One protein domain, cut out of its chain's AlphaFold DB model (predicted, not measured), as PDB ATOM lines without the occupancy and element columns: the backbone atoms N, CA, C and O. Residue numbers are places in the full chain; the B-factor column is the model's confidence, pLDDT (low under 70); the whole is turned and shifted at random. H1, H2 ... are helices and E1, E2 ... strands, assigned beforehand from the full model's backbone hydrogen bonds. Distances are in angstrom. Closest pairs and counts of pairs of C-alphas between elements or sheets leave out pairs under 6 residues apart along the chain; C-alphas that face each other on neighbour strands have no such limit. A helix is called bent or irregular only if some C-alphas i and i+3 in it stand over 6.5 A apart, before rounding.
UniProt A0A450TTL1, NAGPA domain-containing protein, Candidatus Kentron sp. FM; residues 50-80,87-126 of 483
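This is residues 50 to 80 and 87 to 126 of the 483 residues of the protein "NAGPA domain-containing protein" of Candidatus Kentron sp. FM (UniProt A0A450TTL1). A loosely looped stretch, residues 50 to 80, lies at one end of the longest axis, and a hairpin of two helices, H1 and H2, stands side by side at the other end. The looped stretch holds the one short strand, E1, and folds back on itself, with residues 70 to 71 beside residues 59 to 60 of E1. The printed part has 71 residues, with one named strand and two named helices in the order E1, H1, H2 along the chain, and the class is mostly helix. The whole is compact, with a radius of gyration of the C-alphas of 12.8 A, and rounded, with spans of 34 by 28 by 22 A.

E1, residues 58 to 60, pairs with no named strand. A short pairing outside the named strands sets its residues 59 to 60 antiparallel to residues 70 to 71. After the cut comes H1, residues 87 to 106, and E1 and H1 are apart. H2, residues 112 to 125, follows H1 through a tight link of 5 residues. H1 and H2 touch, with 11 pairs of C-alphas within 8 A, and the closest C-alphas of the two are those of Asn 93 and Leu 120, 6.3 A apart. They run opposite ways at a shallow tilt of 22 degrees, and their centres are 10.1 A apart. H1 and H2 form a helical hairpin. E1 and H2 are apart. In H1 every O i to N i+4 pair is within hydrogen-bond range, and in H2 this holds for 8 of 10.

E1 runs from Trp 58, with its C-alpha at (193.940, 229.466, 298.010), to Ala 60. H1 begins at Ala 87, with its C-alpha at (180.130, 215.779, 277.746), and ends at Asn 106; it has 20 residues and measures 28.9 A from first to last C-alpha. H2 runs from Leu 112 to Asn 125, 14 residues and 21.0 A from first to last C-alpha, and ends with C-alpha 125 at (184.402, 229.121, 274.817). Neither helix is bent.

The two C-alphas farthest apart are those of Lys 54 and Ala 87, 37.0 A. The first and last printed C-alphas, of Val 50 and Gln 126, are 24.9 A apart. Residues 61 to 80 are a long stretch with no named element, and their C-alphas lie 3 to 16 A from the mean of all C-alphas. Residues 81 to 86 are cut out and not printed, and C-alphas 80 and 87 are 17.5 A apart across the cut. The link across the cut joins E1 to H1. The mean pLDDT of the printed part is 93.1, and no printed residue of this model is under 70.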
ATOM      1  N   VAL A  50     198.517 228.154 297.085       90.50
ATOM      2  CA  VAL A  50     199.255 228.441 298.306       90.50
ATOM      3  C   VAL A  50     198.591 227.730 299.485       90.50
ATOM      4  O   VAL A  50     197.364 227.686 299.611       90.50
ATOM      5  N   ARG A  51     199.429 227.166 300.359       88.62
ATOM      6  CA  ARG A  51     199.036 226.499 301.604       88.62
ATOM      7  C   ARG A  51     199.924 227.003 302.732       88.62
ATOM      8  O   ARG A  51     201.145 226.957 302.615       88.62
ATOM      9  N   ASP A  52     199.307 227.470 303.807       90.06
ATOM     10  CA  ASP A  52     199.990 227.984 304.999       90.06
ATOM     11  C   ASP A  52     199.597 227.234 306.286       90.06
ATOM     12  O   ASP A  52     200.116 227.539 307.359       90.06
ATOM     13  N   GLY A  53     198.683 226.261 306.184       90.38
ATOM     14  CA  GLY A  53     198.122 225.521 307.315       90.38
ATOM     15  C   GLY A  53     197.210 226.349 308.227       90.38
ATOM     16  O   GLY A  53     196.931 225.929 309.350       90.38
ATOM     17  N   LYS A  54     196.781 227.542 307.785       91.81
ATOM     18  CA  LYS A  54     196.008 228.517 308.585       91.81
ATOM     19  C   LYS A  54     194.624 228.827 307.995       91.81
ATOM     20  O   LYS A  54     193.861 229.594 308.598       91.81
ATOM     21  N   SER A  55     194.310 228.266 306.828       89.00
ATOM     22  CA  SER A  55     193.018 228.344 306.130       89.00
ATOM     23  C   SER A  55     192.951 227.306 305.001       89.00
ATOM     24  O   SER A  55     193.928 226.599 304.743       89.00
ATOM     25  N   SER A  56     191.827 227.262 304.281       86.81
ATOM     26  CA  SER A  56     191.698 226.473 303.052       86.81
ATOM     27  C   SER A  56     192.784 226.859 302.029       86.81
ATOM     28  O   SER A  56     193.186 228.030 301.981       86.81
ATOM     29  N   PRO A  57     193.243 225.920 301.177       88.88
ATOM     30  CA  PRO A  57     194.138 226.242 300.071       88.88
ATOM     31  C   PRO A  57     193.546 227.339 299.180       88.88
ATOM     32  O   PRO A  57     192.362 227.302 298.834       88.88
ATOM     33  N   TRP A  58     194.369 228.309 298.796       91.75
ATOM     34  CA  TRP A  58     193.940 229.466 298.010       91.75
ATOM     35  C   TRP A  58     194.909 229.744 296.870       91.75
ATOM     36  O   TRP A  58     196.050 229.304 296.906       91.75
ATOM     37  N   MET A  59     194.490 230.507 295.867       92.94
ATOM     38  CA  MET A  59     195.395 231.011 294.831       92.94
ATOM     39  C   MET A  59     195.069 232.459 294.472       92.94
ATOM     40  O   MET A  59     193.971 232.939 294.759       92.94
ATOM     41  N   ALA A  60     196.017 233.157 293.842       93.56
ATOM     42  CA  ALA A  60     195.722 234.431 293.188       93.56
ATOM     43  C   ALA A  60     194.630 234.224 292.131       93.56
ATOM     44  O   ALA A  60     194.674 233.233 291.401       93.56
ATOM     45  N   HIS A  61     193.655 235.132 292.065       94.25
ATOM     46  CA  HIS A  61     192.483 234.938 291.223       94.25
ATOM     47  C   HIS A  61     192.897 234.752 289.745       94.25
ATOM     48  O   HIS A  61     193.575 235.622 289.191       94.25
ATOM     49  N   PRO A  62     192.522 233.633 289.095       91.38
ATOM     50  CA  PRO A  62     192.982 233.310 287.740       91.38
ATOM     51  C   PRO A  62     192.367 234.182 286.636       91.38
ATOM     52  O   PRO A  62     192.984 234.362 285.590       91.38
ATOM     53  N   ASN A  63     191.176 234.747 286.847       91.94
ATOM     54  CA  ASN A  63     190.584 235.722 285.925       91.94
ATOM     55  C   ASN A  63     191.257 237.110 286.074       91.94
ATOM     56  O   ASN A  63     191.226 237.667 287.177       91.94
ATOM     57  N   PRO A  64     191.789 237.710 284.985       89.00
ATOM     58  CA  PRO A  64     192.396 239.044 284.997       89.00
ATOM     59  C   PRO A  64     191.492 240.180 285.497       89.00
ATOM     60  O   PRO A  64     192.003 241.201 285.957       89.00
ATOM     61  N   SER A  65     190.166 240.028 285.450       91.56
ATOM     62  CA  SER A  65     189.228 241.024 285.997       91.56
ATOM     63  C   SER A  65     189.355 241.207 287.517       91.56
ATOM     64  O   SER A  65     188.937 242.232 288.051       91.56
ATOM     65  N   TYR A  66     189.978 240.249 288.210       92.00
ATOM     66  CA  TYR A  66     190.101 240.196 289.670       92.00
ATOM     67  C   TYR A  66     191.570 240.239 290.126       92.00
ATOM     68  O   TYR A  66     191.932 239.680 291.164       92.00
ATOM     69  N   ILE A  67     192.452 240.887 289.354       90.00
ATOM     70  CA  ILE A  67     193.873 241.039 289.710       90.00
ATOM     71  C   ILE A  67     194.028 241.581 291.140       90.00
ATOM     72  O   ILE A  67     193.385 242.551 291.537       90.00
ATOM     73  N   GLY A  68     194.921 240.950 291.907       90.00
ATOM     74  CA  GLY A  68     195.193 241.294 293.306       90.00
ATOM     75  C   GLY A  68     194.254 240.632 294.316       90.00
ATOM     76  O   GLY A  68     194.522 240.697 295.514       90.00
ATOM     77  N   GLN A  69     193.195 239.960 293.858       93.69
ATOM     78  CA  GLN A  69     192.312 239.168 294.711       93.69
ATOM     79  C   GLN A  69     192.800 237.717 294.810       93.69
ATOM     80  O   GLN A  69     193.613 237.248 294.005       93.69
ATOM     81  N   ARG A  70     192.303 236.991 295.813       93.75
ATOM     82  CA  ARG A  70     192.560 235.558 296.006       93.75
ATOM     83  C   ARG A  70     191.244 234.802 296.094       93.75
ATOM     84  O   ARG A  70     190.277 235.344 296.616       93.75
ATOM     85  N   THR A  71     191.251 233.546 295.671       92.62
ATOM     86  CA  THR A  71     190.085 232.663 295.752       92.62
ATOM     87  C   THR A  71     190.427 231.353 296.462       92.62
ATOM     88  O   THR A  71     191.504 230.778 296.270       92.62
ATOM     89  N   THR A  72     189.504 230.886 297.299       90.62
ATOM     90  CA  THR A  72     189.499 229.548 297.919       90.62
ATOM     91  C   THR A  72     188.500 228.612 297.232       90.62
ATOM     92  O   THR A  72     188.411 227.439 297.595       90.62
ATOM     93  N   ASP A  73     187.742 229.111 296.252       91.38
ATOM     94  CA  ASP A  73     186.696 228.345 295.589       91.38
ATOM     95  C   ASP A  73     187.278 227.387 294.547       91.38
ATOM     96  O   ASP A  73     187.985 227.794 293.627       91.38
ATOM     97  N   ALA A  74     186.962 226.101 294.678       88.88
ATOM     98  CA  ALA A  74     187.558 225.070 293.839       88.88
ATOM     99  C   ALA A  74     187.199 225.203 292.346       88.88
ATOM    100  O   ALA A  74     188.027 224.840 291.507       88.88
ATOM    101  N   ASP A  75     186.015 225.714 292.001       91.75
ATOM    102  CA  ASP A  75     185.609 225.874 290.599       91.75
ATOM    103  C   ASP A  75     186.338 227.078 289.991       91.75
ATOM    104  O   ASP A  75     186.951 226.984 288.927       91.75
ATOM    105  N   ILE A  76     186.384 228.194 290.723       94.19
ATOM    106  CA  ILE A  76     187.064 229.418 290.272       94.19
ATOM    107  C   ILE A  76     188.575 229.194 290.135       94.19
ATOM    108  O   ILE A  76     189.180 229.693 289.187       94.19
ATOM    109  N   GLN A  77     189.190 228.369 290.991       92.75
ATOM    110  CA  GLN A  77     190.604 227.975 290.875       92.75
ATOM    111  C   GLN A  77     190.966 227.319 289.521       92.75
ATOM    112  O   GLN A  77     192.143 227.248 289.152       92.75
ATOM    113  N   ARG A  78     189.969 226.852 288.756       90.81
ATOM    114  CA  ARG A  78     190.121 226.194 287.446       90.81
ATOM    115  C   ARG A  78     189.775 227.083 286.257       90.81
ATOM    116  O   ARG A  78     189.847 226.612 285.119       90.81
ATOM    117  N   TYR A  79     189.453 228.353 286.484       93.44
ATOM    118  CA  TYR A  79     189.177 229.304 285.411       93.44
ATOM    119  C   TYR A  79     190.260 229.252 284.317       93.44
ATOM    120  O   TYR A  79     191.459 229.285 284.604       93.44
ATOM    121  N   GLY A  80     189.832 229.159 283.057       92.38
ATOM    122  CA  GLY A  80     190.720 229.112 281.889       92.38
ATOM    123  C   GLY A  80     191.341 227.741 281.585       92.38
ATOM    124  O   GLY A  80     192.000 227.589 280.553       92.38
ATOM    125  N   ALA A  87     181.220 216.261 276.898       91.88
ATOM    126  CA  ALA A  87     180.130 215.779 277.746       91.88
ATOM    127  C   ALA A  87     180.284 216.295 279.185       91.88
ATOM    128  O   ALA A  87     179.359 216.903 279.714       91.88
ATOM    129  N   LEU A  88     181.484 216.164 279.756       92.06
ATOM    130  CA  LEU A  88     181.818 216.695 281.082       92.06
ATOM    131  C   LEU A  88     181.731 218.217 281.132       92.06
ATOM    132  O   LEU A  88     181.304 218.774 282.131       92.06
ATOM    133  N   LYS A  89     182.080 218.902 280.037       94.62
ATOM    134  CA  LYS A  89     181.867 220.348 279.929       94.62
ATOM    135  C   LYS A  89     180.401 220.731 280.114       94.62
ATOM    136  O   LYS A  89     180.115 221.745 280.743       94.62
ATOM    137  N   ASN A  90     179.480 219.966 279.538       94.25
ATOM    138  CA  ASN A  90     178.057 220.247 279.685       94.25
ATOM    139  C   ASN A  90     177.600 219.959 281.123       94.25
ATOM    140  O   ASN A  90     176.984 220.824 281.732       94.25
ATOM    141  N   GLU A  91     177.985 218.808 281.678       93.69
ATOM    142  CA  GLU A  91     177.647 218.413 283.053       93.69
ATOM    143  C   GLU A  91     178.165 219.412 284.103       93.69
ATOM    144  O   GLU A  91     177.404 219.860 284.959       93.69
ATOM    145  N   ASP A  92     179.432 219.823 284.014       92.94
ATOM    146  CA  ASP A  92     180.020 220.812 284.926       92.94
ATOM    147  C   ASP A  92     179.314 222.170 284.823       92.94
ATOM    148  O   ASP A  92     179.093 222.831 285.837       92.94
ATOM    149  N   ASN A  93     178.930 222.592 283.616       94.81
ATOM    150  CA  ASN A  93     178.205 223.848 283.427       94.81
ATOM    151  C   ASN A  93     176.781 223.785 283.990       94.81
ATOM    152  O   ASN A  93     176.330 224.771 284.574       94.81
ATOM    153  N   ASP A  94     176.098 222.646 283.865       95.56
ATOM    154  CA  ASP A  94     174.780 222.430 284.471       95.56
ATOM    155  C   ASP A  94     174.890 222.453 286.007       95.56
ATOM    156  O   ASP A  94     174.156 223.184 286.675       95.56
ATOM    157  N   ASN A  95     175.883 221.758 286.571       94.50
ATOM    158  CA  ASN A  95     176.173 221.770 288.009       94.50
ATOM    159  C   ASN A  95     176.505 223.182 288.523       94.50
ATOM    160  O   ASN A  95     176.024 223.599 289.584       94.50
ATOM    161  N   LEU A  96     177.303 223.943 287.769       95.38
ATOM    162  CA  LEU A  96     177.652 225.325 288.091       95.38
ATOM    163  C   LEU A  96     176.427 226.249 288.009       95.38
ATOM    164  O   LEU A  96     176.222 227.080 288.896       95.38
ATOM    165  N   GLN A  97     175.568 226.082 287.002       97.12
ATOM    166  CA  GLN A  97     174.322 226.840 286.865       97.12
ATOM    167  C   GLN A  97     173.348 226.550 288.016       97.12
ATOM    168  O   GLN A  97     172.738 227.476 288.566       97.12
ATOM    169  N   ASP A  98     173.235 225.290 288.432       96.81
ATOM    170  CA  ASP A  98     172.456 224.880 289.600       96.81
ATOM    171  C   ASP A  98     173.000 225.502 290.886       96.81
ATOM    172  O   ASP A  98     172.237 226.006 291.719       96.81
ATOM    173  N   ARG A  99     174.328 225.509 291.046       95.31
ATOM    174  CA  ARG A  99     175.009 226.145 292.178       95.31
ATOM    175  C   ARG A  99     174.733 227.649 292.218       95.31
ATOM    176  O   ARG A  99     174.339 228.153 293.267       95.31
ATOM    177  N   ILE A 100     174.871 228.345 291.088       97.12
ATOM    178  CA  ILE A 100     174.566 229.781 290.948       97.12
ATOM    179  C   ILE A 100     173.107 230.060 291.306       97.12
ATOM    180  O   ILE A 100     172.822 231.023 292.017       97.12
ATOM    181  N   THR A 101     172.180 229.216 290.847       97.44
ATOM    182  CA  THR A 101     170.743 229.368 291.123       97.44
ATOM    183  C   THR A 101     170.457 229.224 292.614       97.44
ATOM    184  O   THR A 101     169.811 230.088 293.203       97.44
ATOM    185  N   LYS A 102     170.988 228.172 293.251       96.38
ATOM    186  CA  LYS A 102     170.843 227.946 294.699       96.38
ATOM    187  C   LYS A 102     171.452 229.085 295.512       96.38
ATOM    188  O   LYS A 102     170.829 229.533 296.469       96.38
ATOM    189  N   LEU A 103     172.634 229.564 295.125       94.69
ATOM    190  CA  LEU A 103     173.292 230.673 295.810       94.69
ATOM    191  C   LEU A 103     172.488 231.968 295.659       94.69
ATOM    192  O   LEU A 103     172.170 232.587 296.661       94.69
ATOM    193  N   SER A 104     172.035 232.295 294.443       95.50
ATOM    194  CA  SER A 104     171.204 233.483 294.175       95.50
ATOM    195  C   SER A 104     169.896 233.502 294.970       95.50
ATOM    196  O   SER A 104     169.378 234.575 295.252       95.50
ATOM    197  N   LEU A 105     169.324 232.331 295.280       95.94
ATOM    198  CA  LEU A 105     168.092 232.217 296.069       95.94
ATOM    199  C   LEU A 105     168.343 232.347 297.576       95.94
ATOM    200  O   LEU A 105     167.495 232.885 298.284       95.94
ATOM    201  N   ASN A 106     169.472 231.827 298.060       94.38
ATOM    202  CA  ASN A 106     169.781 231.767 299.489       94.38
ATOM    203  C   ASN A 106     170.513 233.017 299.994       94.38
ATOM    204  O   ASN A 106     170.262 233.446 301.117       94.38
ATOM    205  N   ASP A 107     171.410 233.572 299.179       92.94
ATOM    206  CA  ASP A 107     172.216 234.756 299.477       92.94
ATOM    207  C   ASP A 107     172.491 235.544 298.175       92.94
ATOM    208  O   ASP A 107     173.513 235.344 297.511       92.94
ATOM    209  N   PRO A 108     171.547 236.403 297.744       91.94
ATOM    210  CA  PRO A 108     171.669 237.167 296.500       91.94
ATOM    211  C   PRO A 108     172.870 238.122 296.462       91.94
ATOM    212  O   PRO A 108     173.309 238.490 295.370       91.94
ATOM    213  N   ASP A 109     173.370 238.518 297.634       93.81
ATOM    214  CA  ASP A 109     174.473 239.463 297.806       93.81
ATOM    215  C   ASP A 109     175.820 238.747 298.039       93.81
ATOM    216  O   ASP A 109     176.823 239.405 298.330       93.81
ATOM    217  N   ASP A 110     175.869 237.412 297.897       92.06
ATOM    218  CA  ASP A 110     177.105 236.645 298.060       92.06
ATOM    219  C   ASP A 110     178.167 237.116 297.040       92.06
ATOM    220  O   ASP A 110     177.924 237.092 295.824       92.06
ATOM    221  N   PRO A 111     179.365 237.528 297.499       89.81
ATOM    222  CA  PRO A 111     180.410 238.063 296.632       89.81
ATOM    223  C   PRO A 111     180.960 237.049 295.617       89.81
ATOM    224  O   PRO A 111     181.552 237.475 294.630       89.81
ATOM    225  N   LEU A 112     180.746 235.739 295.800       92.31
ATOM    226  CA  LEU A 112     181.124 234.710 294.822       92.31
ATOM    227  C   LEU A 112     180.186 234.679 293.611       92.31
ATOM    228  O   LEU A 112     180.540 234.135 292.563       92.31
ATOM    229  N   LEU A 113     178.971 235.217 293.730       95.38
ATOM    230  CA  LEU A 113     177.952 235.076 292.698       95.38
ATOM    231  C   LEU A 113     178.357 235.696 291.341       95.38
ATOM    232  O   LEU A 113     178.111 235.051 290.315       95.38
ATOM    233  N   PRO A 114     178.972 236.896 291.278       95.12
ATOM    234  CA  PRO A 114     179.520 237.440 290.035       95.12
ATOM    235  C   PRO A 114     180.646 236.575 289.452       95.12
ATOM    236  O   PRO A 114     180.612 236.269 288.261       95.12
ATOM    237  N   GLU A 115     181.580 236.110 290.291       95.75
ATOM    238  CA  GLU A 115     182.719 235.281 289.866       95.75
ATOM    239  C   GLU A 115     182.251 233.960 289.232       95.75
ATOM    240  O   GLU A 115     182.716 233.582 288.153       95.75
ATOM    241  N   LEU A 116     181.273 233.281 289.844       96.38
ATOM    242  CA  LEU A 116     180.712 232.030 289.318       96.38
ATOM    243  C   LEU A 116     179.968 232.240 287.990       96.38
ATOM    244  O   LEU A 116     180.068 231.407 287.087       96.38
ATOM    245  N   LYS A 117     179.238 233.354 287.841       96.06
ATOM    246  CA  LYS A 117     178.557 233.700 286.579       96.06
ATOM    247  C   LYS A 117     179.557 233.969 285.455       96.06
ATOM    248  O   LYS A 117     179.341 233.514 284.333       96.06
ATOM    249  N   GLU A 118     180.650 234.667 285.750       95.25
ATOM    250  CA  GLU A 118     181.731 234.886 284.785       95.25
ATOM    251  C   GLU A 118     182.446 233.587 284.407       95.25
ATOM    252  O   GLU A 118     182.730 233.371 283.227       95.25
ATOM    253  N   LEU A 119     182.696 232.695 285.374       95.88
ATOM    254  CA  LEU A 119     183.249 231.368 285.101       95.88
ATOM    255  C   LEU A 119     182.350 230.588 284.132       95.88
ATOM    256  O   LEU A 119     182.841 230.068 283.131       95.88
ATOM    257  N   LEU A 120     181.037 230.556 284.385       96.31
ATOM    258  CA  LEU A 120     180.077 229.870 283.518       96.31
ATOM    259  C   LEU A 120     180.074 230.442 282.091       96.31
ATOM    260  O   LEU A 120     180.030 229.687 281.119       96.31
ATOM    261  N   GLU A 121     180.149 231.768 281.947       95.19
ATOM    262  CA  GLU A 121     180.242 232.414 280.634       95.19
ATOM    263  C   GLU A 121     181.553 232.051 279.922       95.19
ATOM    264  O   GLU A 121     181.540 231.640 278.759       95.19
ATOM    265  N   SER A 122     182.683 232.131 280.630       93.75
ATOM    266  CA  SER A 122     184.001 231.760 280.105       93.75
ATOM    267  C   SER A 122     184.033 230.302 279.639       93.75
ATOM    268  O   SER A 122     184.560 229.994 278.563       93.75
ATOM    269  N   ASN A 123     183.411 229.399 280.401       95.25
ATOM    270  CA  ASN A 123     183.381 227.974 280.094       95.25
ATOM    271  C   ASN A 123     182.765 227.673 278.723       95.25
ATOM    272  O   ASN A 123     183.175 226.704 278.079       95.25
ATOM    273  N   ARG A 124     181.859 228.512 278.200       90.69
ATOM    274  CA  ARG A 124     181.255 228.320 276.866       90.69
ATOM    275  C   ARG A 124     182.297 228.230 275.756       90.69
ATOM    276  O   ARG A 124     182.196 227.351 274.900       90.69
ATOM    277  N   ASN A 125     183.334 229.061 275.821       91.31
ATOM    278  CA  ASN A 125     184.402 229.121 274.817       91.31
ATOM    279  C   ASN A 125     185.615 228.253 275.171       91.31
ATOM    280  O   ASN A 125     186.548 228.124 274.377       91.31
ATOM    281  N   GLN A 126     185.602 227.647 276.355       94.50
ATOM    282  CA  GLN A 126     186.698 226.832 276.835       94.50
ATOM    283  C   GLN A 126     186.818 225.536 276.029       94.50
ATOM    284  O   GLN A 126     185.815 224.901 275.687       94.50
TER     285      GLN A 126